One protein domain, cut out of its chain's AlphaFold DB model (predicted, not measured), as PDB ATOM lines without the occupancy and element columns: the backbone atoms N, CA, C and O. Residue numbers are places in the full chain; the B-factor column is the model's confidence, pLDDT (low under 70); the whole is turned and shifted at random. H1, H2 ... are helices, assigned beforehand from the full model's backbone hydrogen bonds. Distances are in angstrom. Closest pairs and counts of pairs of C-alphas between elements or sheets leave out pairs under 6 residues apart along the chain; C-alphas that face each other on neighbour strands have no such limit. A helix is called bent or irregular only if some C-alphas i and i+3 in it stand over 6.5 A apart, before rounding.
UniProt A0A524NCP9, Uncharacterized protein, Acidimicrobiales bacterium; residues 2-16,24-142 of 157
ATOM      1  N   GLU A   2     131.112 -70.699  42.125       71.81
ATOM      2  CA  GLU A   2     130.699 -71.885  42.904       71.81
ATOM      3  C   GLU A   2     129.956 -71.566  44.222       71.81
ATOM      4  O   GLU A   2     128.830 -71.999  44.403       71.81
ATOM      5  N   GLN A   3     130.489 -70.681  45.078       74.75
ATOM      6  CA  GLN A   3     129.808 -70.276  46.327       74.75
ATOM      7  C   GLN A   3     128.473 -69.537  46.121       74.75
ATOM      8  O   GLN A   3     127.596 -69.598  46.979       74.75
ATOM      9  N   LEU A   4     128.332 -68.807  45.011       73.56
ATOM     10  CA  LEU A   4     127.086 -68.122  44.668       73.56
ATOM     11  C   LEU A   4     126.060 -69.137  44.165       73.56
ATOM     12  O   LEU A   4     124.908 -69.089  44.574       73.56
ATOM     13  N   ASP A   5     126.490 -70.053  43.305       79.31
ATOM     14  CA  ASP A   5     125.623 -71.085  42.751       79.31
ATOM     15  C   ASP A   5     125.125 -72.011  43.869       79.31
ATOM     16  O   ASP A   5     123.930 -72.278  43.933       79.31
ATOM     17  N   ASP A   6     125.985 -72.392  44.819       82.19
ATOM     18  CA  ASP A   6     125.602 -73.164  46.010       82.19
ATOM     19  C   ASP A   6     124.594 -72.416  46.896       82.19
ATOM     20  O   ASP A   6     123.614 -73.002  47.363       82.19
ATOM     21  N   PHE A   7     124.806 -71.111  47.112       80.00
ATOM     22  CA  PHE A   7     123.858 -70.270  47.843       80.00
ATOM     23  C   PHE A   7     122.496 -70.234  47.135       80.00
ATOM     24  O   PHE A   7     121.479 -70.524  47.760       80.00
ATOM     25  N   LEU A   8     122.473 -69.958  45.830       83.25
ATOM     26  CA  LEU A   8     121.244 -69.873  45.035       83.25
ATOM     27  C   LEU A   8     120.524 -71.222  44.916       83.25
ATOM     28  O   LEU A   8     119.300 -71.273  44.996       83.25
ATOM     29  N   LEU A   9     121.261 -72.323  44.765       83.19
ATOM     30  CA  LEU A   9     120.695 -73.673  44.784       83.19
ATOM     31  C   LEU A   9     120.052 -73.973  46.136       83.19
ATOM     32  O   LEU A   9     118.974 -74.560  46.193       83.19
ATOM     33  N   SER A  10     120.687 -73.538  47.223       82.06
ATOM     34  CA  SER A  10     120.103 -73.654  48.550       82.06
ATOM     35  C   SER A  10     118.826 -72.823  48.702       82.06
ATOM     36  O   SER A  10     117.896 -73.324  49.328       82.06
ATOM     37  N   GLU A  11     118.758 -71.607  48.146       81.69
ATOM     38  CA  GLU A  11     117.520 -70.807  48.133       81.69
ATOM     39  C   GLU A  11     116.402 -71.528  47.361       81.69
ATOM     40  O   GLU A  11     115.284 -71.641  47.859       81.69
ATOM     41  N   LEU A  12     116.700 -72.083  46.177       81.88
ATOM     42  CA  LEU A  12     115.713 -72.812  45.363       81.88
ATOM     43  C   LEU A  12     115.128 -74.021  46.091       81.88
ATOM     44  O   LEU A  12     113.917 -74.242  46.051       81.88
ATOM     45  N   VAL A  13     115.987 -74.812  46.740       82.81
ATOM     46  CA  VAL A  13     115.563 -76.002  47.489       82.81
ATOM     47  C   VAL A  13     114.630 -75.619  48.634       82.81
ATOM     48  O   VAL A  13     113.670 -76.337  48.890       82.81
ATOM     49  N   GLU A  14     114.900 -74.512  49.324       75.69
ATOM     50  CA  GLU A  14     114.057 -74.042  50.426       75.69
ATOM     51  C   GLU A  14     112.733 -73.448  49.933       75.69
ATOM     52  O   GLU A  14     111.704 -73.685  50.557       75.69
ATOM     53  N   LEU A  15     112.722 -72.761  48.786       75.44
ATOM     54  CA  LEU A  15     111.480 -72.290  48.160       75.44
ATOM     55  C   LEU A  15     110.509 -73.427  47.816       75.44
ATOM     56  O   LEU A  15     109.301 -73.220  47.849       75.44
ATOM     57  N   HIS A  16     111.023 -74.619  47.509       73.50
ATOM     58  CA  HIS A  16     110.210 -75.782  47.139       73.50
ATOM     59  C   HIS A  16     109.862 -76.697  48.328       73.50
ATOM     60  O   HIS A  16     109.097 -77.646  48.160       73.50
ATOM     61  N   THR A  24     115.247 -68.006  58.275       58.34
ATOM     62  CA  THR A  24     114.647 -66.919  57.507       58.34
ATOM     63  C   THR A  24     115.692 -66.404  56.517       58.34
ATOM     64  O   THR A  24     116.636 -65.728  56.915       58.34
ATOM     65  N   ARG A  25     115.593 -66.795  55.242       71.12
ATOM     66  CA  ARG A  25     116.508 -66.353  54.180       71.12
ATOM     67  C   ARG A  25     115.843 -65.321  53.287       71.12
ATOM     68  O   ARG A  25     114.636 -65.393  53.080       71.12
ATOM     69  N   LEU A  26     116.632 -64.400  52.740       72.25
ATOM     70  CA  LEU A  26     116.169 -63.226  51.988       72.25
ATOM     71  C   LEU A  26     115.244 -63.538  50.801       72.25
ATOM     72  O   LEU A  26     114.392 -62.713  50.495       72.25
ATOM     73  N   PHE A  27     115.383 -64.693  50.140       79.50
ATOM     74  CA  PHE A  27     114.530 -65.078  49.005       79.50
ATOM     75  C   PHE A  27     113.625 -66.269  49.324       79.50
ATOM     76  O   PHE A  27     113.207 -66.993  48.426       79.50
ATOM     77  N   SER A  28     113.314 -66.471  50.605       71.00
ATOM     78  CA  SER A  28     112.391 -67.507  51.071       71.00
ATOM     79  C   SER A  28     110.987 -66.954  51.340       71.00
ATOM     80  O   SER A  28     110.770 -65.743  51.378       71.00
ATOM     81  N   GLY A  29     110.043 -67.881  51.544       70.38
ATOM     82  CA  GLY A  29     108.591 -67.690  51.677       70.38
ATOM     83  C   GLY A  29     108.063 -66.279  51.979       70.38
ATOM     84  O   GLY A  29     107.364 -65.743  51.129       70.38
ATOM     85  N   PRO A  30     108.323 -65.673  53.155       76.88
ATOM     86  CA  PRO A  30     107.674 -64.413  53.527       76.88
ATOM     87  C   PRO A  30     108.111 -63.200  52.691       76.88
ATOM     88  O   PRO A  30     107.393 -62.208  52.674       76.88
ATOM     89  N   PHE A  31     109.253 -63.264  52.003       86.25
ATOM     90  CA  PHE A  31     109.848 -62.099  51.337       86.25
ATOM     91  C   PHE A  31     109.674 -62.091  49.820       86.25
ATOM     92  O   PHE A  31     109.998 -61.097  49.168       86.25
ATOM     93  N   LEU A  32     109.178 -63.190  49.247       88.88
ATOM     94  CA  LEU A  32     108.824 -63.267  47.837       88.88
ATOM     95  C   LEU A  32     107.316 -63.484  47.674       88.88
ATOM     96  O   LEU A  32     106.728 -64.259  48.427       88.88
ATOM     97  N   PRO A  33     106.684 -62.863  46.666       89.31
ATOM     98  CA  PRO A  33     105.272 -63.085  46.367       89.31
ATOM     99  C   PRO A  33     104.957 -64.570  46.131       89.31
ATOM    100  O   PRO A  33     105.383 -65.157  45.134       89.31
ATOM    101  N   SER A  34     104.191 -65.212  47.012       86.06
ATOM    102  CA  SER A  34     103.945 -66.662  46.926       86.06
ATOM    103  C   SER A  34     103.215 -67.077  45.642       86.06
ATOM    104  O   SER A  34     103.408 -68.187  45.148       86.06
ATOM    105  N   ARG A  35     102.423 -66.176  45.048       84.88
ATOM    106  CA  ARG A  35     101.686 -66.433  43.799       84.88
ATOM    107  C   ARG A  35     102.577 -66.683  42.578       84.88
ATOM    108  O   ARG A  35     102.116 -67.283  41.614       84.88
ATOM    109  N   TYR A  36     103.848 -66.274  42.622       87.88
ATOM    110  CA  TYR A  36     104.814 -66.487  41.536       87.88
ATOM    111  C   TYR A  36     105.847 -67.569  41.837       87.88
ATOM    112  O   TYR A  36     106.908 -67.578  41.217       87.88
ATOM    113  N   THR A  37     105.545 -68.498  42.748       86.69
ATOM    114  CA  THR A  37     106.469 -69.586  43.111       86.69
ATOM    115  C   THR A  37     106.982 -70.353  41.887       86.69
ATOM    116  O   THR A  37     108.176 -70.624  41.790       86.69
ATOM    117  N   ASP A  38     106.121 -70.586  40.892       87.06
ATOM    118  CA  ASP A  38     106.478 -71.279  39.646       87.06
ATOM    119  C   ASP A  38     107.497 -70.518  38.771       87.06
ATOM    120  O   ASP A  38     108.131 -71.108  37.897       87.06
ATOM    121  N   PHE A  39     107.678 -69.212  38.994       88.38
ATOM    122  CA  PHE A  39     108.654 -68.379  38.284       88.38
ATOM    123  C   PHE A  39     110.021 -68.330  38.981       88.38
ATOM    124  O   PHE A  39     110.968 -67.770  38.420       88.38
ATOM    125  N   TYR A  40     110.155 -68.884  40.190       89.44
ATOM    126  CA  TYR A  40     111.396 -68.844  40.966       89.44
ATOM    127  C   TYR A  40     112.350 -69.964  40.564       89.44
ATOM    128  O   TYR A  40     112.638 -70.883  41.327       89.44
ATOM    129  N   ASP A  41     112.864 -69.857  39.340       89.31
ATOM    130  CA  ASP A  41     113.970 -70.670  38.856       89.31
ATOM    131  C   ASP A  41     115.338 -70.062  39.219       89.31
ATOM    132  O   ASP A  41     115.464 -68.964  39.775       89.31
ATOM    133  N   PHE A  42     116.408 -70.788  38.888       88.81
ATOM    134  CA  PHE A  42     117.773 -70.331  39.145       88.81
ATOM    135  C   PHE A  42     118.079 -68.981  38.484       88.81
ATOM    136  O   PHE A  42     118.789 -68.157  39.062       88.81
ATOM    137  N   ALA A  43     117.557 -68.729  37.283       91.00
ATOM    138  CA  ALA A  43     117.820 -67.493  36.560       91.00
ATOM    139  C   ALA A  43     117.141 -66.292  37.235       91.00
ATOM    140  O   ALA A  43     117.767 -65.236  37.369       91.00
ATOM    141  N   MET A  44     115.903 -66.462  37.702       91.81
ATOM    142  CA  MET A  44     115.152 -65.475  38.472       91.81
ATOM    143  C   MET A  44     115.881 -65.124  39.773       91.81
ATOM    144  O   MET A  44     116.188 -63.950  40.006       91.81
ATOM    145  N   LEU A  45     116.259 -66.126  40.577       91.31
ATOM    146  CA  LEU A  45     116.974 -65.882  41.835       91.31
ATOM    147  C   LEU A  45     118.350 -65.250  41.615       91.31
ATOM    148  O   LEU A  45     118.744 -64.349  42.355       91.31
ATOM    149  N   ARG A  46     119.072 -65.656  40.565       92.62
ATOM    150  CA  ARG A  46     120.349 -65.027  40.203       92.62
ATOM    151  C   ARG A  46     120.179 -63.529  39.952       92.62
ATOM    152  O   ARG A  46     121.018 -62.740  40.383       92.62
ATOM    153  N   ARG A  47     119.113 -63.124  39.255       94.69
ATOM    154  CA  ARG A  47     118.817 -61.705  39.005       94.69
ATOM    155  C   ARG A  47     118.437 -60.972  40.295       94.69
ATOM    156  O   ARG A  47     118.965 -59.889  40.530       94.69
ATOM    157  N   LEU A  48     117.631 -61.571  41.174       94.19
ATOM    158  CA  LEU A  48     117.333 -60.998  42.498       94.19
ATOM    159  C   LEU A  48     118.597 -60.824  43.357       94.19
ATOM    160  O   LEU A  48     118.764 -59.796  44.007       94.19
ATOM    161  N   TYR A  49     119.548 -61.757  43.296       92.62
ATOM    162  CA  TYR A  49     120.830 -61.618  43.992       92.62
ATOM    163  C   TYR A  49     121.703 -60.485  43.427       92.62
ATOM    164  O   TYR A  49     122.377 -59.765  44.169       92.62
ATOM    165  N   VAL A  50     121.684 -60.280  42.107       94.56
ATOM    166  CA  VAL A  50     122.324 -59.104  41.497       94.56
ATOM    167  C   VAL A  50     121.671 -57.824  42.023       94.56
ATOM    168  O   VAL A  50     122.388 -56.913  42.434       94.56
ATOM    169  N   CYS A  51     120.336 -57.769  42.088       96.12
ATOM    170  CA  CYS A  51     119.618 -56.655  42.706       96.12
ATOM    171  C   CYS A  51     120.024 -56.451  44.176       96.12
ATOM    172  O   CYS A  51     120.260 -55.316  44.572       96.12
ATOM    173  N   LEU A  52     120.208 -57.520  44.962       94.75
ATOM    174  CA  LEU A  52     120.706 -57.441  46.346       94.75
ATOM    175  C   LEU A  52     122.074 -56.795  46.430       94.75
ATOM    176  O   LEU A  52     122.279 -55.899  47.242       94.75
ATOM    177  N   THR A  53     122.992 -57.205  45.562       93.50
ATOM    178  CA  THR A  53     124.335 -56.622  45.513       93.50
ATOM    179  C   THR A  53     124.270 -55.124  45.195       93.50
ATOM    180  O   THR A  53     124.969 -54.323  45.815       93.50
ATOM    181  N   VAL A  54     123.398 -54.731  44.262       94.94
ATOM    182  CA  VAL A  54     123.187 -53.326  43.881       94.94
ATOM    183  C   VAL A  54     122.580 -52.515  45.029       94.94
ATOM    184  O   VAL A  54     123.115 -51.464  45.378       94.94
ATOM    185  N   VAL A  55     121.487 -52.997  45.625       95.38
ATOM    186  CA  VAL A  55     120.785 -52.322  46.728       95.38
ATOM    187  C   VAL A  55     121.695 -52.197  47.947       95.38
ATOM    188  O   VAL A  55     121.822 -51.105  48.494       95.38
ATOM    189  N   ALA A  56     122.393 -53.269  48.330       93.81
ATOM    190  CA  ALA A  56     123.338 -53.246  49.443       93.81
ATOM    191  C   ALA A  56     124.470 -52.234  49.213       93.81
ATOM    192  O   ALA A  56     124.810 -51.483  50.125       93.81
ATOM    193  N   GLY A  57     125.009 -52.159  47.991       94.06
ATOM    194  CA  GLY A  57     126.013 -51.155  47.634       94.06
ATOM    195  C   GLY A  57     125.500 -49.720  47.798       94.06
ATOM    196  O   GLY A  57     126.187 -48.886  48.380       94.06
ATOM    197  N   ARG A  58     124.267 -49.437  47.352       94.38
ATOM    198  CA  ARG A  58     123.645 -48.103  47.483       94.38
ATOM    199  C   ARG A  58     123.296 -47.738  48.925       94.38
ATOM    200  O   ARG A  58     123.374 -46.568  49.279       94.38
ATOM    201  N   LEU A  59     122.923 -48.714  49.756       93.00
ATOM    202  CA  LEU A  59     122.681 -48.495  51.188       93.00
ATOM    203  C   LEU A  59     123.965 -48.125  51.949       93.00
ATOM    204  O   LEU A  59     123.888 -47.426  52.955       93.00
ATOM    205  N   GLN A  60     125.127 -48.603  51.495       92.00
ATOM    206  CA  GLN A  60     126.419 -48.343  52.142       92.00
ATOM    207  C   GLN A  60     127.064 -47.010  51.740       92.00
ATOM    208  O   GLN A  60     127.884 -46.493  52.497       92.00
ATOM    209  N   ASP A  61     126.731 -46.482  50.563       90.00
ATOM    210  CA  ASP A  61     127.345 -45.276  49.999       90.00
ATOM    211  C   ASP A  61     126.299 -44.165  49.788       90.00
ATOM    212  O   ASP A  61     125.688 -43.688  50.749       90.00
ATOM    213  N   GLN A  62     126.069 -43.739  48.543       89.06
ATOM    214  CA  GLN A  62     125.049 -42.757  48.202       89.06
ATOM    215  C   GLN A  62     123.748 -43.455  47.799       89.06
ATOM    216  O   GLN A  62     123.688 -44.155  46.784       89.06
ATOM    217  N   TRP A  63     122.686 -43.214  48.574       92.94
ATOM    218  CA  TRP A  63     121.374 -43.776  48.275       92.94
ATOM    219  C   TRP A  63     120.831 -43.264  46.939       92.94
ATOM    220  O   TRP A  63     120.718 -42.057  46.709       92.94
ATOM    221  N   GLU A  64     120.413 -44.209  46.104       91.56
ATOM    222  CA  GLU A  64     119.572 -43.966  44.943       91.56
ATOM    223  C   GLU A  64     118.368 -44.911  45.006       91.56
ATOM    224  O   GLU A  64     118.566 -46.116  45.215       91.56
ATOM    225  N   PRO A  65     117.141 -44.409  44.781       90.94
ATOM    226  CA  PRO A  65     115.951 -45.244  44.822       90.94
ATOM    227  C   PRO A  65     115.999 -46.420  43.831       90.94
ATOM    228  O   PRO A  65     116.681 -46.333  42.798       90.94
ATOM    229  N   PRO A  66     115.242 -47.498  44.098       93.50
ATOM    230  CA  PRO A  66     115.126 -48.635  43.198       93.50
ATOM    231  C   PRO A  66     114.745 -48.232  41.770       93.50
ATOM    232  O   PRO A  66     113.928 -47.337  41.537       93.50
ATOM    233  N   ARG A  67     115.360 -48.900  40.795       92.19
ATOM    234  CA  ARG A  67     115.196 -48.622  39.362       92.19
ATOM    235  C   ARG A  67     114.278 -49.616  38.660       92.19
ATOM    236  O   ARG A  67     113.836 -49.319  37.551       92.19
ATOM    237  N   CYS A  68     114.029 -50.772  39.265       92.31
ATOM    238  CA  CYS A  68     113.149 -51.823  38.766       92.31
ATOM    239  C   CYS A  68     112.497 -52.571  39.938       92.31
ATOM    240  O   CYS A  68     112.968 -52.480  41.075       92.31
ATOM    241  N   ARG A  69     111.441 -53.346  39.662       93.19
ATOM    242  CA  ARG A  69     110.674 -54.050  40.704       93.19
ATOM    243  C   ARG A  69     111.523 -55.071  41.457       93.19
ATOM    244  O   ARG A  69     111.353 -55.243  42.655       93.19
ATOM    245  N   GLY A  70     112.481 -55.705  40.785       94.38
ATOM    246  CA  GLY A  70     113.418 -56.627  41.421       94.38
ATOM    247  C   GLY A  70     114.287 -55.951  42.487       94.38
ATOM    248  O   GLY A  70     114.566 -56.561  43.511       94.38
ATOM    249  N   GLU A  71     114.701 -54.694  42.280       95.31
ATOM    250  CA  GLU A  71     115.420 -53.924  43.308       95.31
ATOM    251  C   GLU A  71     114.503 -53.580  44.497       95.31
ATOM    252  O   GLU A  71     114.946 -53.651  45.640       95.31
ATOM    253  N   GLU A  72     113.224 -53.270  44.260       94.88
ATOM    254  CA  GLU A  72     112.253 -52.992  45.331       94.88
ATOM    255  C   GLU A  72     111.916 -54.220  46.168       94.88
ATOM    256  O   GLU A  72     111.933 -54.143  47.393       94.88
ATOM    257  N   LEU A  73     111.661 -55.360  45.520       94.62
ATOM    258  CA  LEU A  73     111.402 -56.630  46.200       94.62
ATOM    259  C   LEU A  73     112.558 -57.004  47.125       94.62
ATOM    260  O   LEU A  73     112.352 -57.404  48.267       94.62
ATOM    261  N   VAL A  74     113.788 -56.818  46.653       95.44
ATOM    262  CA  VAL A  74     114.978 -57.108  47.447       95.44
ATOM    263  C   VAL A  74     115.159 -56.108  48.584       95.44
ATOM    264  O   VAL A  74     115.492 -56.510  49.696       95.44
ATOM    265  N   LEU A  75     114.930 -54.817  48.339       95.69
ATOM    266  CA  LEU A  75     114.966 -53.812  49.398       95.69
ATOM    267  C   LEU A  75     113.942 -54.133  50.494       95.69
ATOM    268  O   LEU A  75     114.281 -54.087  51.676       95.69
ATOM    269  N   ARG A  76     112.715 -54.503  50.108       94.38
ATOM    270  CA  ARG A  76     111.673 -54.937  51.041       94.38
ATOM    271  C   ARG A  76     112.153 -56.128  51.859       94.38
ATOM    272  O   ARG A  76     112.130 -56.051  53.083       94.38
ATOM    273  N   ALA A  77     112.642 -57.172  51.190       93.19
ATOM    274  CA  ALA A  77     113.146 -58.376  51.839       93.19
ATOM    275  C   ALA A  77     114.243 -58.058  52.868       93.19
ATOM    276  O   ALA A  77     114.225 -58.589  53.973       93.19
ATOM    277  N   VAL A  78     115.174 -57.153  52.541       93.31
ATOM    278  CA  VAL A  78     116.230 -56.706  53.466       93.31
ATOM    279  C   VAL A  78     115.646 -56.026  54.702       93.31
ATOM    280  O   VAL A  78     116.075 -56.333  55.814       93.31
ATOM    281  N   LEU A  79     114.683 -55.119  54.531       93.44
ATOM    282  CA  LEU A  79     114.070 -54.395  55.646       93.44
ATOM    283  C   LEU A  79     113.234 -55.323  56.536       93.44
ATOM    284  O   LEU A  79     113.397 -55.300  57.751       93.44
ATOM    285  N   GLU A  80     112.397 -56.178  55.948       91.56
ATOM    286  CA  GLU A  80     111.569 -57.135  56.695       91.56
ATOM    287  C   GLU A  80     112.408 -58.194  57.413       91.56
ATOM    288  O   GLU A  80     112.132 -58.538  58.563       91.56
ATOM    289  N   HIS A  81     113.463 -58.692  56.765       90.25
ATOM    290  CA  HIS A  81     114.395 -59.614  57.399       90.25
ATOM    291  C   HIS A  81     115.123 -58.948  58.571       90.25
ATOM    292  O   HIS A  81     115.237 -59.547  59.637       90.25
ATOM    293  N   SER A  82     115.558 -57.693  58.406       90.88
ATOM    294  CA  SER A  82     116.215 -56.930  59.475       90.88
ATOM    295  C   SER A  82     115.281 -56.667  60.658       90.88
ATOM    296  O   SER A  82     115.716 -56.762  61.803       90.88
ATOM    297  N   GLU A  83     114.001 -56.375  60.402       91.69
ATOM    298  CA  GLU A  83     112.981 -56.276  61.455       91.69
ATOM    299  C   GLU A  83     112.795 -57.596  62.175       91.69
ATOM    300  O   GLU A  83     112.886 -57.619  63.394       91.69
ATOM    301  N   THR A  84     112.635 -58.691  61.432       88.88
ATOM    302  CA  THR A  84     112.482 -60.029  62.016       88.88
ATOM    303  C   THR A  84     113.663 -60.366  62.928       88.88
ATOM    304  O   THR A  84     113.461 -60.801  64.057       88.88
ATOM    305  N   CYS A  85     114.901 -60.108  62.492       88.81
ATOM    306  CA  CYS A  85     116.083 -60.321  63.330       88.81
ATOM    307  C   CYS A  85     116.068 -59.448  64.593       88.81
ATOM    308  O   CYS A  85     116.409 -59.925  65.672       88.81
ATOM    309  N   LEU A  86     115.652 -58.184  64.485       90.88
ATOM    310  CA  LEU A  86     115.569 -57.284  65.635       90.88
ATOM    311  C   LEU A  86     114.481 -57.719  66.630       90.88
ATOM    312  O   LEU A  86     114.701 -57.675  67.842       90.88
ATOM    313  N   GLU A  87     113.326 -58.168  66.138       92.44
ATOM    314  CA  GLU A  87     112.252 -58.734  66.960       92.44
ATOM    315  C   GLU A  87     112.704 -60.021  67.660       92.44
ATOM    316  O   GLU A  87     112.421 -60.211  68.840       92.44
ATOM    317  N   GLU A  88     113.455 -60.887  66.973       89.88
ATOM    318  CA  GLU A  88     114.022 -62.111  67.550       89.88
ATOM    319  C   GLU A  88     115.052 -61.810  68.653       89.88
ATOM    320  O   GLU A  88     115.058 -62.468  69.694       89.88
ATOM    321  N   GLU A  89     115.914 -60.810  68.449       92.00
ATOM    322  CA  GLU A  89     116.937 -60.411  69.423       92.00
ATOM    323  C   GLU A  89     116.349 -59.724  70.663       92.00
ATOM    324  O   GLU A  89     116.832 -59.927  71.780       92.00
ATOM    325  N   THR A  90     115.318 -58.898  70.476       93.56
ATOM    326  CA  THR A  90     114.697 -58.111  71.556       93.56
ATOM    327  C   THR A  90     113.514 -58.818  72.209       93.56
ATOM    328  O   THR A  90     113.156 -58.494  73.342       93.56
ATOM    329  N   ASN A  91     112.936 -59.811  71.529       93.12
ATOM    330  CA  ASN A  91     111.690 -60.481  71.888       93.12
ATOM    331  C   ASN A  91     110.508 -59.495  72.040       93.12
ATOM    332  O   ASN A  91     109.600 -59.705  72.850       93.12
ATOM    333  N   GLU A  92     110.526 -58.415  71.256       91.81
ATOM    334  CA  GLU A  92     109.497 -57.376  71.179       91.81
ATOM    335  C   GLU A  92     109.164 -57.102  69.710       91.81
ATOM    336  O   GLU A  92     110.059 -57.061  68.873       91.81
ATOM    337  N   SER A  93     107.881 -56.894  69.388       90.69
ATOM    338  CA  SER A  93     107.509 -56.493  68.027       90.69
ATOM    339  C   SER A  93     107.923 -55.048  67.766       90.69
ATOM    340  O   SER A  93     107.813 -54.196  68.654       90.69
ATOM    341  N   THR A  94     108.383 -54.762  66.550       90.56
ATOM    342  CA  THR A  94     108.912 -53.449  66.194       90.56
ATOM    343  C   THR A  94     108.518 -53.015  64.788       90.56
ATOM    344  O   THR A  94     108.306 -53.817  63.889       90.56
ATOM    345  N   ASN A  95     108.456 -51.703  64.593       91.06
ATOM    346  CA  ASN A  95     108.331 -51.054  63.291       91.06
ATOM    347  C   ASN A  95     109.526 -50.122  63.037       91.06
ATOM    348  O   ASN A  95     109.380 -49.052  62.441       91.06
ATOM    349  N   ALA A  96     110.704 -50.508  63.542       90.81
ATOM    350  CA  ALA A  96     111.908 -49.683  63.597       90.81
ATOM    351  C   ALA A  96     112.309 -49.051  62.254       90.81
ATOM    352  O   ALA A  96     112.968 -48.011  62.251       90.81
ATOM    353  N   PHE A  97     111.916 -49.641  61.120       93.94
ATOM    354  CA  PHE A  97     112.273 -49.148  59.793       93.94
ATOM    355  C   PHE A  97     111.109 -48.479  59.046       93.94
ATOM    356  O   PHE A  97     111.232 -48.246  57.845       93.94
ATOM    357  N   ALA A  98     109.999 -48.133  59.709       92.81
ATOM    358  CA  ALA A  98     108.864 -47.442  59.077       92.81
ATOM    359  C   ALA A  98     109.292 -46.146  58.360       92.81
ATOM    360  O   ALA A  98     109.134 -46.033  57.147       92.81
ATOM    361  N   ASP A  99     109.961 -45.230  59.068       93.06
ATOM    362  CA  ASP A  99     110.474 -43.979  58.484       93.06
ATOM    363  C   ASP A  99     111.497 -44.218  57.364       93.06
ATOM    364  O   ASP A  99     111.680 -43.380  56.477       93.06
ATOM    365  N   LEU A 100     112.223 -45.340  57.428       92.75
ATOM    366  CA  LEU A 100     113.202 -45.695  56.412       92.75
ATOM    367  C   LEU A 100     112.500 -46.174  55.135       92.75
ATOM    368  O   LEU A 100     112.897 -45.754  54.052       92.75
ATOM    369  N   ARG A 101     111.427 -46.968  55.242       93.94
ATOM    370  CA  ARG A 101     110.613 -47.388  54.087       93.94
ATOM    371  C   ARG A 101     110.116 -46.183  53.291       93.94
ATOM    372  O   ARG A 101     110.392 -46.105  52.097       93.94
ATOM    373  N   ASP A 102     109.524 -45.205  53.970       92.38
ATOM    374  CA  ASP A 102     109.001 -43.977  53.350       92.38
ATOM    375  C   ASP A 102     110.064 -43.164  52.595       92.38
ATOM    376  O   ASP A 102     109.747 -42.396  51.689       92.38
ATOM    377  N   ARG A 103     111.340 -43.303  52.971       92.69
ATOM    378  CA  ARG A 103     112.459 -42.584  52.344       92.69
ATOM    379  C   ARG A 103     113.136 -43.364  51.229       92.69
ATOM    380  O   ARG A 103     113.706 -42.748  50.328       92.69
ATOM    381  N   LEU A 104     113.177 -44.690  51.337       94.69
ATOM    382  CA  LEU A 104     113.928 -45.525  50.407       94.69
ATOM    383  C   LEU A 104     113.106 -45.868  49.158       94.69
ATOM    384  O   LEU A 104     113.660 -45.892  48.058       94.69
ATOM    385  N   PHE A 105     111.801 -46.094  49.294       93.25
ATOM    386  CA  PHE A 105     110.946 -46.444  48.162       93.25
ATOM    387  C   PHE A 105     110.461 -45.217  47.378       93.25
ATOM    388  O   PHE A 105     110.251 -44.143  47.938       93.25
ATOM    389  N   ASN A 106     110.282 -45.377  46.061       87.25
ATOM    390  CA  ASN A 106     109.637 -44.352  45.228       87.25
ATOM    391  C   ASN A 106     108.107 -44.395  45.372       87.25
ATOM    392  O   ASN A 106     107.458 -43.350  45.356       87.25
ATOM    393  N   ASP A 107     107.562 -45.606  45.472       87.06
ATOM    394  CA  ASP A 107     106.154 -45.936  45.659       87.06
ATOM    395  C   ASP A 107     106.028 -47.266  46.424       87.06
ATOM    396  O   ASP A 107     107.021 -47.930  46.732       87.06
ATOM    397  N   PHE A 108     104.792 -47.655  46.725       89.06
ATOM    398  CA  PHE A 108     104.473 -48.893  47.436       89.06
ATOM    399  C   PHE A 108     103.732 -49.900  46.549       89.06
ATOM    400  O   PHE A 108     103.104 -50.824  47.051       89.06
ATOM    401  N   ASP A 109     103.828 -49.784  45.221       86.75
ATOM    402  CA  ASP A 109     103.093 -50.673  44.307       86.75
ATOM    403  C   ASP A 109     103.533 -52.140  44.451       86.75
ATOM    404  O   ASP A 109     102.782 -53.068  44.158       86.75
ATOM    405  N   HIS A 110     104.759 -52.365  44.934       89.06
ATOM    406  CA  HIS A 110     105.296 -53.694  45.203       89.06
ATOM    407  C   HIS A 110     104.515 -54.419  46.310       89.06
ATOM    408  O   HIS A 110     104.560 -55.645  46.370       89.06
ATOM    409  N   GLU A 111     103.786 -53.696  47.164       89.44
ATOM    410  CA  GLU A 111     102.952 -54.281  48.217       89.44
ATOM    411  C   GLU A 111     101.752 -55.044  47.642       89.44
ATOM    412  O   GLU A 111     101.367 -56.076  48.190       89.44
ATOM    413  N   TYR A 112     101.235 -54.638  46.475       87.12
ATOM    414  CA  TYR A 112     100.159 -55.356  45.777       87.12
ATOM    415  C   TYR A 112     100.558 -56.770  45.332       87.12
ATOM    416  O   TYR A 112      99.699 -57.592  45.015       87.12
ATOM    417  N   LEU A 113     101.858 -57.083  45.308       88.56
ATOM    418  CA  LEU A 113     102.348 -58.432  45.018       88.56
ATOM    419  C   LEU A 113     102.114 -59.410  46.178       88.56
ATOM    420  O   LEU A 113     102.128 -60.621  45.967       88.56
ATOM    421  N   PHE A 114     101.920 -58.893  47.392       88.50
ATOM    422  CA  PHE A 114     101.783 -59.680  48.617       88.50
ATOM    423  C   PHE A 114     100.352 -59.708  49.155       88.50
ATOM    424  O   PHE A 114     100.060 -60.499  50.051       88.50
ATOM    425  N   ASP A 115      99.464 -58.864  48.627       87.56
ATOM    426  CA  ASP A 115      98.056 -58.829  49.007       87.56
ATOM    427  C   ASP A 115      97.210 -59.684  48.038       87.56
ATOM    428  O   ASP A 115      97.052 -59.307  46.871       87.56
ATOM    429  N   PRO A 116      96.611 -60.799  48.510       85.75
ATOM    430  CA  PRO A 116      95.766 -61.665  47.686       85.75
ATOM    431  C   PRO A 116      94.555 -60.957  47.062       85.75
ATOM    432  O   PRO A 116      93.985 -61.451  46.090       85.75
ATOM    433  N   ALA A 117      94.128 -59.809  47.603       84.81
ATOM    434  CA  ALA A 117      93.035 -59.023  47.031       84.81
ATOM    435  C   ALA A 117      93.371 -58.443  45.643       84.81
ATOM    436  O   ALA A 117      92.458 -58.078  44.902       84.81
ATOM    437  N   PHE A 118      94.659 -58.372  45.294       78.25
ATOM    438  CA  PHE A 118      95.169 -57.850  44.027       78.25
ATOM    439  C   PHE A 118      95.717 -58.965  43.116       78.25
ATOM    440  O   PHE A 118      96.431 -58.690  42.154       78.25
ATOM    441  N   ASP A 119      95.391 -60.232  43.379       78.38
ATOM    442  CA  ASP A 119      95.778 -61.331  42.493       78.38
ATOM    443  C   ASP A 119      94.988 -61.277  41.169       78.38
ATOM    444  O   ASP A 119      93.756 -61.233  41.157       78.38
ATOM    445  N   GLY A 120      95.699 -61.306  40.033       71.62
ATOM    446  CA  GLY A 120      95.113 -61.420  38.688       71.62
ATOM    447  C   GLY A 120      94.803 -60.098  37.978       71.62
ATOM    448  O   GLY A 120      94.464 -60.118  36.795       71.62
ATOM    449  N   ILE A 121      94.957 -58.950  38.647       70.19
ATOM    450  CA  ILE A 121      94.800 -57.623  38.013       70.19
ATOM    451  C   ILE A 121      96.061 -57.149  37.283       70.19
ATOM    452  O   ILE A 121      96.055 -56.112  36.626       70.19
ATOM    453  N   ASP A 122      97.160 -57.874  37.454       66.06
ATOM    454  CA  ASP A 122      98.489 -57.521  36.982       66.06
ATOM    455  C   ASP A 122      98.994 -58.413  35.849       66.06
ATOM    456  O   ASP A 122     100.132 -58.268  35.392       66.06
ATOM    457  N   ASP A 123      98.135 -59.311  35.367       68.25
ATOM    458  CA  ASP A 123      98.381 -60.044  34.140       68.25
ATOM    459  C   ASP A 123      98.498 -59.037  32.982       68.25
ATOM    460  O   ASP A 123      97.539 -58.339  32.648       68.25
ATOM    461  N   PRO A 124      99.668 -58.938  32.332       62.62
ATOM    462  CA  PRO A 124      99.872 -57.973  31.263       62.62
ATOM    463  C   PRO A 124      99.055 -58.288  30.002       62.62
ATOM    464  O   PRO A 124      99.058 -57.490  29.065       62.62
ATOM    465  N   THR A 125      98.412 -59.457  29.949       64.81
ATOM    466  CA  THR A 125      97.554 -59.903  28.850       64.81
ATOM    467  C   THR A 125      96.075 -59.573  29.074       64.81
ATOM    468  O   THR A 125      95.291 -59.727  28.136       64.81
ATOM    469  N   THR A 126      95.688 -59.086  30.262       67.25
ATOM    470  CA  THR A 126      94.319 -58.634  30.560       67.25
ATOM    471  C   THR A 126      94.150 -57.137  30.295       67.25
ATOM    472  O   THR A 126      95.102 -56.350  30.363       67.25
ATOM    473  N   ASP A 127      92.918 -56.725  29.979       65.12
ATOM    474  CA  ASP A 127      92.591 -55.315  29.737       65.12
ATOM    475  C   ASP A 127      92.830 -54.473  31.003       65.12
ATOM    476  O   ASP A 127      93.296 -53.335  30.920       65.12
ATOM    477  N   GLU A 128      92.578 -55.052  32.178       63.84
ATOM    478  CA  GLU A 128      92.816 -54.453  33.488       63.84
ATOM    479  C   GLU A 128      94.315 -54.197  33.730       63.84
ATOM    480  O   GLU A 128      94.699 -53.068  34.058       63.84
ATOM    481  N   GLY A 129      95.173 -55.194  33.482       59.69
ATOM    482  CA  GLY A 129      96.625 -55.073  33.651       59.69
ATOM    483  C   GLY A 129      97.273 -54.107  32.656       59.69
ATOM    484  O   GLY A 129      98.219 -53.388  33.000       59.69
ATOM    485  N   SER A 130      96.724 -54.011  31.439       58.72
ATOM    486  CA  SER A 130      97.178 -53.050  30.426       58.72
ATOM    487  C   SER A 130      96.751 -51.604  30.717       58.72
ATOM    488  O   SER A 130      97.452 -50.683  30.292       58.72
ATOM    489  N   GLN A 131      95.618 -51.374  31.392       54.81
ATOM    490  CA  GLN A 131      95.086 -50.028  31.656       54.81
ATOM    491  C   GLN A 131      95.634 -49.390  32.936       54.81
ATOM    492  O   GLN A 131      95.803 -48.173  32.986       54.81
ATOM    493  N   LEU A 132      95.935 -50.193  33.956       55.72
ATOM    494  CA  LEU A 132      96.397 -49.707  35.259       55.72
ATOM    495  C   LEU A 132      97.924 -49.457  35.318       55.72
ATOM    496  O   LEU A 132      98.438 -49.061  36.357       55.72
ATOM    497  N   GLY A 133      98.671 -49.664  34.223       55.41
ATOM    498  CA  GLY A 133     100.138 -49.511  34.223       55.41
ATOM    499  C   GLY A 133     100.870 -50.589  35.040       55.41
ATOM    500  O   GLY A 133     102.057 -50.455  35.333       55.41
ATOM    501  N   VAL A 134     100.169 -51.679  35.364       62.47
ATOM    502  CA  VAL A 134     100.558 -52.754  36.298       62.47
ATOM    503  C   VAL A 134     101.533 -53.753  35.692       62.47
ATOM    504  O   VAL A 134     101.966 -54.677  36.367       62.47
ATOM    505  N   HIS A 135     101.925 -53.574  34.429       60.75
ATOM    506  CA  HIS A 135     102.847 -54.475  33.735       60.75
ATOM    507  C   HIS A 135     104.136 -54.738  34.537       60.75
ATOM    508  O   HIS A 135     104.692 -55.827  34.463       60.75
ATOM    509  N   ALA A 136     104.587 -53.765  35.340       68.06
ATOM    510  CA  ALA A 136     105.757 -53.884  36.210       68.06
ATOM    511  C   ALA A 136     105.578 -54.821  37.427       68.06
ATOM    512  O   ALA A 136     106.556 -55.072  38.134       68.06
ATOM    513  N   LEU A 137     104.364 -55.310  37.704       82.12
ATOM    514  CA  LEU A 137     104.078 -56.262  38.782       82.12
ATOM    515  C   LEU A 137     104.268 -57.724  38.349       82.12
ATOM    516  O   LEU A 137     104.661 -58.547  39.172       82.12
ATOM    517  N   HIS A 138     104.110 -58.050  37.064       86.88
ATOM    518  CA  HIS A 138     104.344 -59.414  36.588       86.88
ATOM    519  C   HIS A 138     105.853 -59.765  36.583       86.88
ATOM    520  O   HIS A 138     106.667 -58.936  36.149       86.88
ATOM    521  N   PRO A 139     106.266 -60.995  36.969       90.00
ATOM    522  CA  PRO A 139     107.681 -61.380  37.064       90.00
ATOM    523  C   PRO A 139     108.516 -61.153  35.805       90.00
ATOM    524  O   PRO A 139     109.706 -60.845  35.882       90.00
ATOM    525  N   SER A 140     107.900 -61.254  34.624       87.38
ATOM    526  CA  SER A 140     108.579 -61.003  33.344       87.38
ATOM    527  C   SER A 140     109.106 -59.573  33.195       87.38
ATOM    528  O   SER A 140     110.003 -59.343  32.387       87.38
ATOM    529  N   ALA A 141     108.555 -58.616  33.943       88.00
ATOM    530  CA  ALA A 141     108.922 -57.208  33.877       88.00
ATOM    531  C   ALA A 141     109.784 -56.750  35.061       88.00
ATOM    532  O   ALA A 141     110.241 -55.607  35.062       88.00
ATOM    533  N   TRP A 142     110.049 -57.610  36.055       91.81
ATOM    534  CA  TRP A 142     110.661 -57.175  37.314       91.81
ATOM    535  C   TRP A 142     112.038 -56.533  37.168       91.81
ATOM    536  O   TRP A 142     112.419 -55.691  37.976       91.81
TER     537      TRP A 142
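AT A GLANCE: This is residues 2 to 16 and 24 to 142 of the 157 residues of an uncharacterized protein of Acidimicrobiales bacterium (UniProt A0A524NCP9). Two long helices, H3 and H4, pack steeply on each other, residues 70 to 75 near the beginning of H4 against residues 47 to 55 in the middle of H3, while H1 crosses the beginning of H3. The short helix H5 runs back beside H4, the small H6 and H8 gather near the first end of H4, and H7 lies far out at the opposite end of the longest axis from the last residues of H4. The printed part has 134 residues with eight named helices, H1 to H8 in order, and no named strand; its class is all helix. It is compact, with a radius of gyration of the C-alphas of 15.4 A and spans of 46 by 37 by 31 A.

IN THESE COORDINATES: H1 is residues 2 to 15, 19.9 A long, from C-alpha 2 at (130.699, -71.885, 42.904). H2 is residues 34 to 39; it is irregular, with C-alphas 35 and 38 8.0 A apart. H3 is residues 42 to 60, 27.0 A long. H4 is residues 69 to 90, 31.4 A long, and ends with C-alpha 90 at (114.697, -58.111, 71.556). H5 is residues 98 to 104, H6 109 to 113, H7 127 to 131 and H8 134 to 137, whose last C-alpha is at (104.078, -56.262, 38.782).

HOW THE PARTS SIT: H1 touches H3 with residues 8 to 12, beside residues 42 to 46 of H3; the closest C-alphas, of Leu 8 and Leu 45, are 6.7 A apart. Their lines are about perpendicular at 70.3 degrees, only just past steep. H2 and H3 meet only through their link. H3 touches H4 with residues 47 to 55, beside residues 70 to 75 of H4; the closest C-alphas, of Cys 51 and Glu 71, are 5.0 A apart. They run the same way at a steep tilt of 69 degrees, only just short of about perpendicular. H5 is close to H4 but not clearly touching, the closest C-alphas being those of Leu 79 and Arg 101, 8.0 A apart, with a shallow tilt of 27 degrees, opposite ways. H6 only just touches H4, with 3 pairs of C-alphas within 8 A, the closest Leu 73 and His 110 at 6.8 A. H6 only just touches H8, also with 3 pairs, the closest Leu 113 and Leu 137 at 6.8 A. H7 is close to H8 but not clearly touching, the closest C-alphas being those of Gly 129 and His 135 at 6.3 A. H1 and H4 are apart. Every O i to N i+4 pair is within hydrogen-bond range in H1, H3, H4 and H7; the count is 2 of 3 in H5, 0 of 2 in H2 and 0 of 1 in H6, where O i to N i+3 pairs within range are 2 of 3 in H2 and 2 of 2 in H6, and H8 is too short for an i+4 pair.

THE WHOLE: The two C-alphas farthest apart are those of Thr 90 and Asp 127, 47.4 A. Residues 17 to 23 are not printed, and C-alphas 16 and 24 are 14.3 A apart across the cut. The link from H6 to H7, residues 114 to 126, is long. The mean pLDDT of the printed part is 85.0; residue 24 and residues 122 to 136 are under 70.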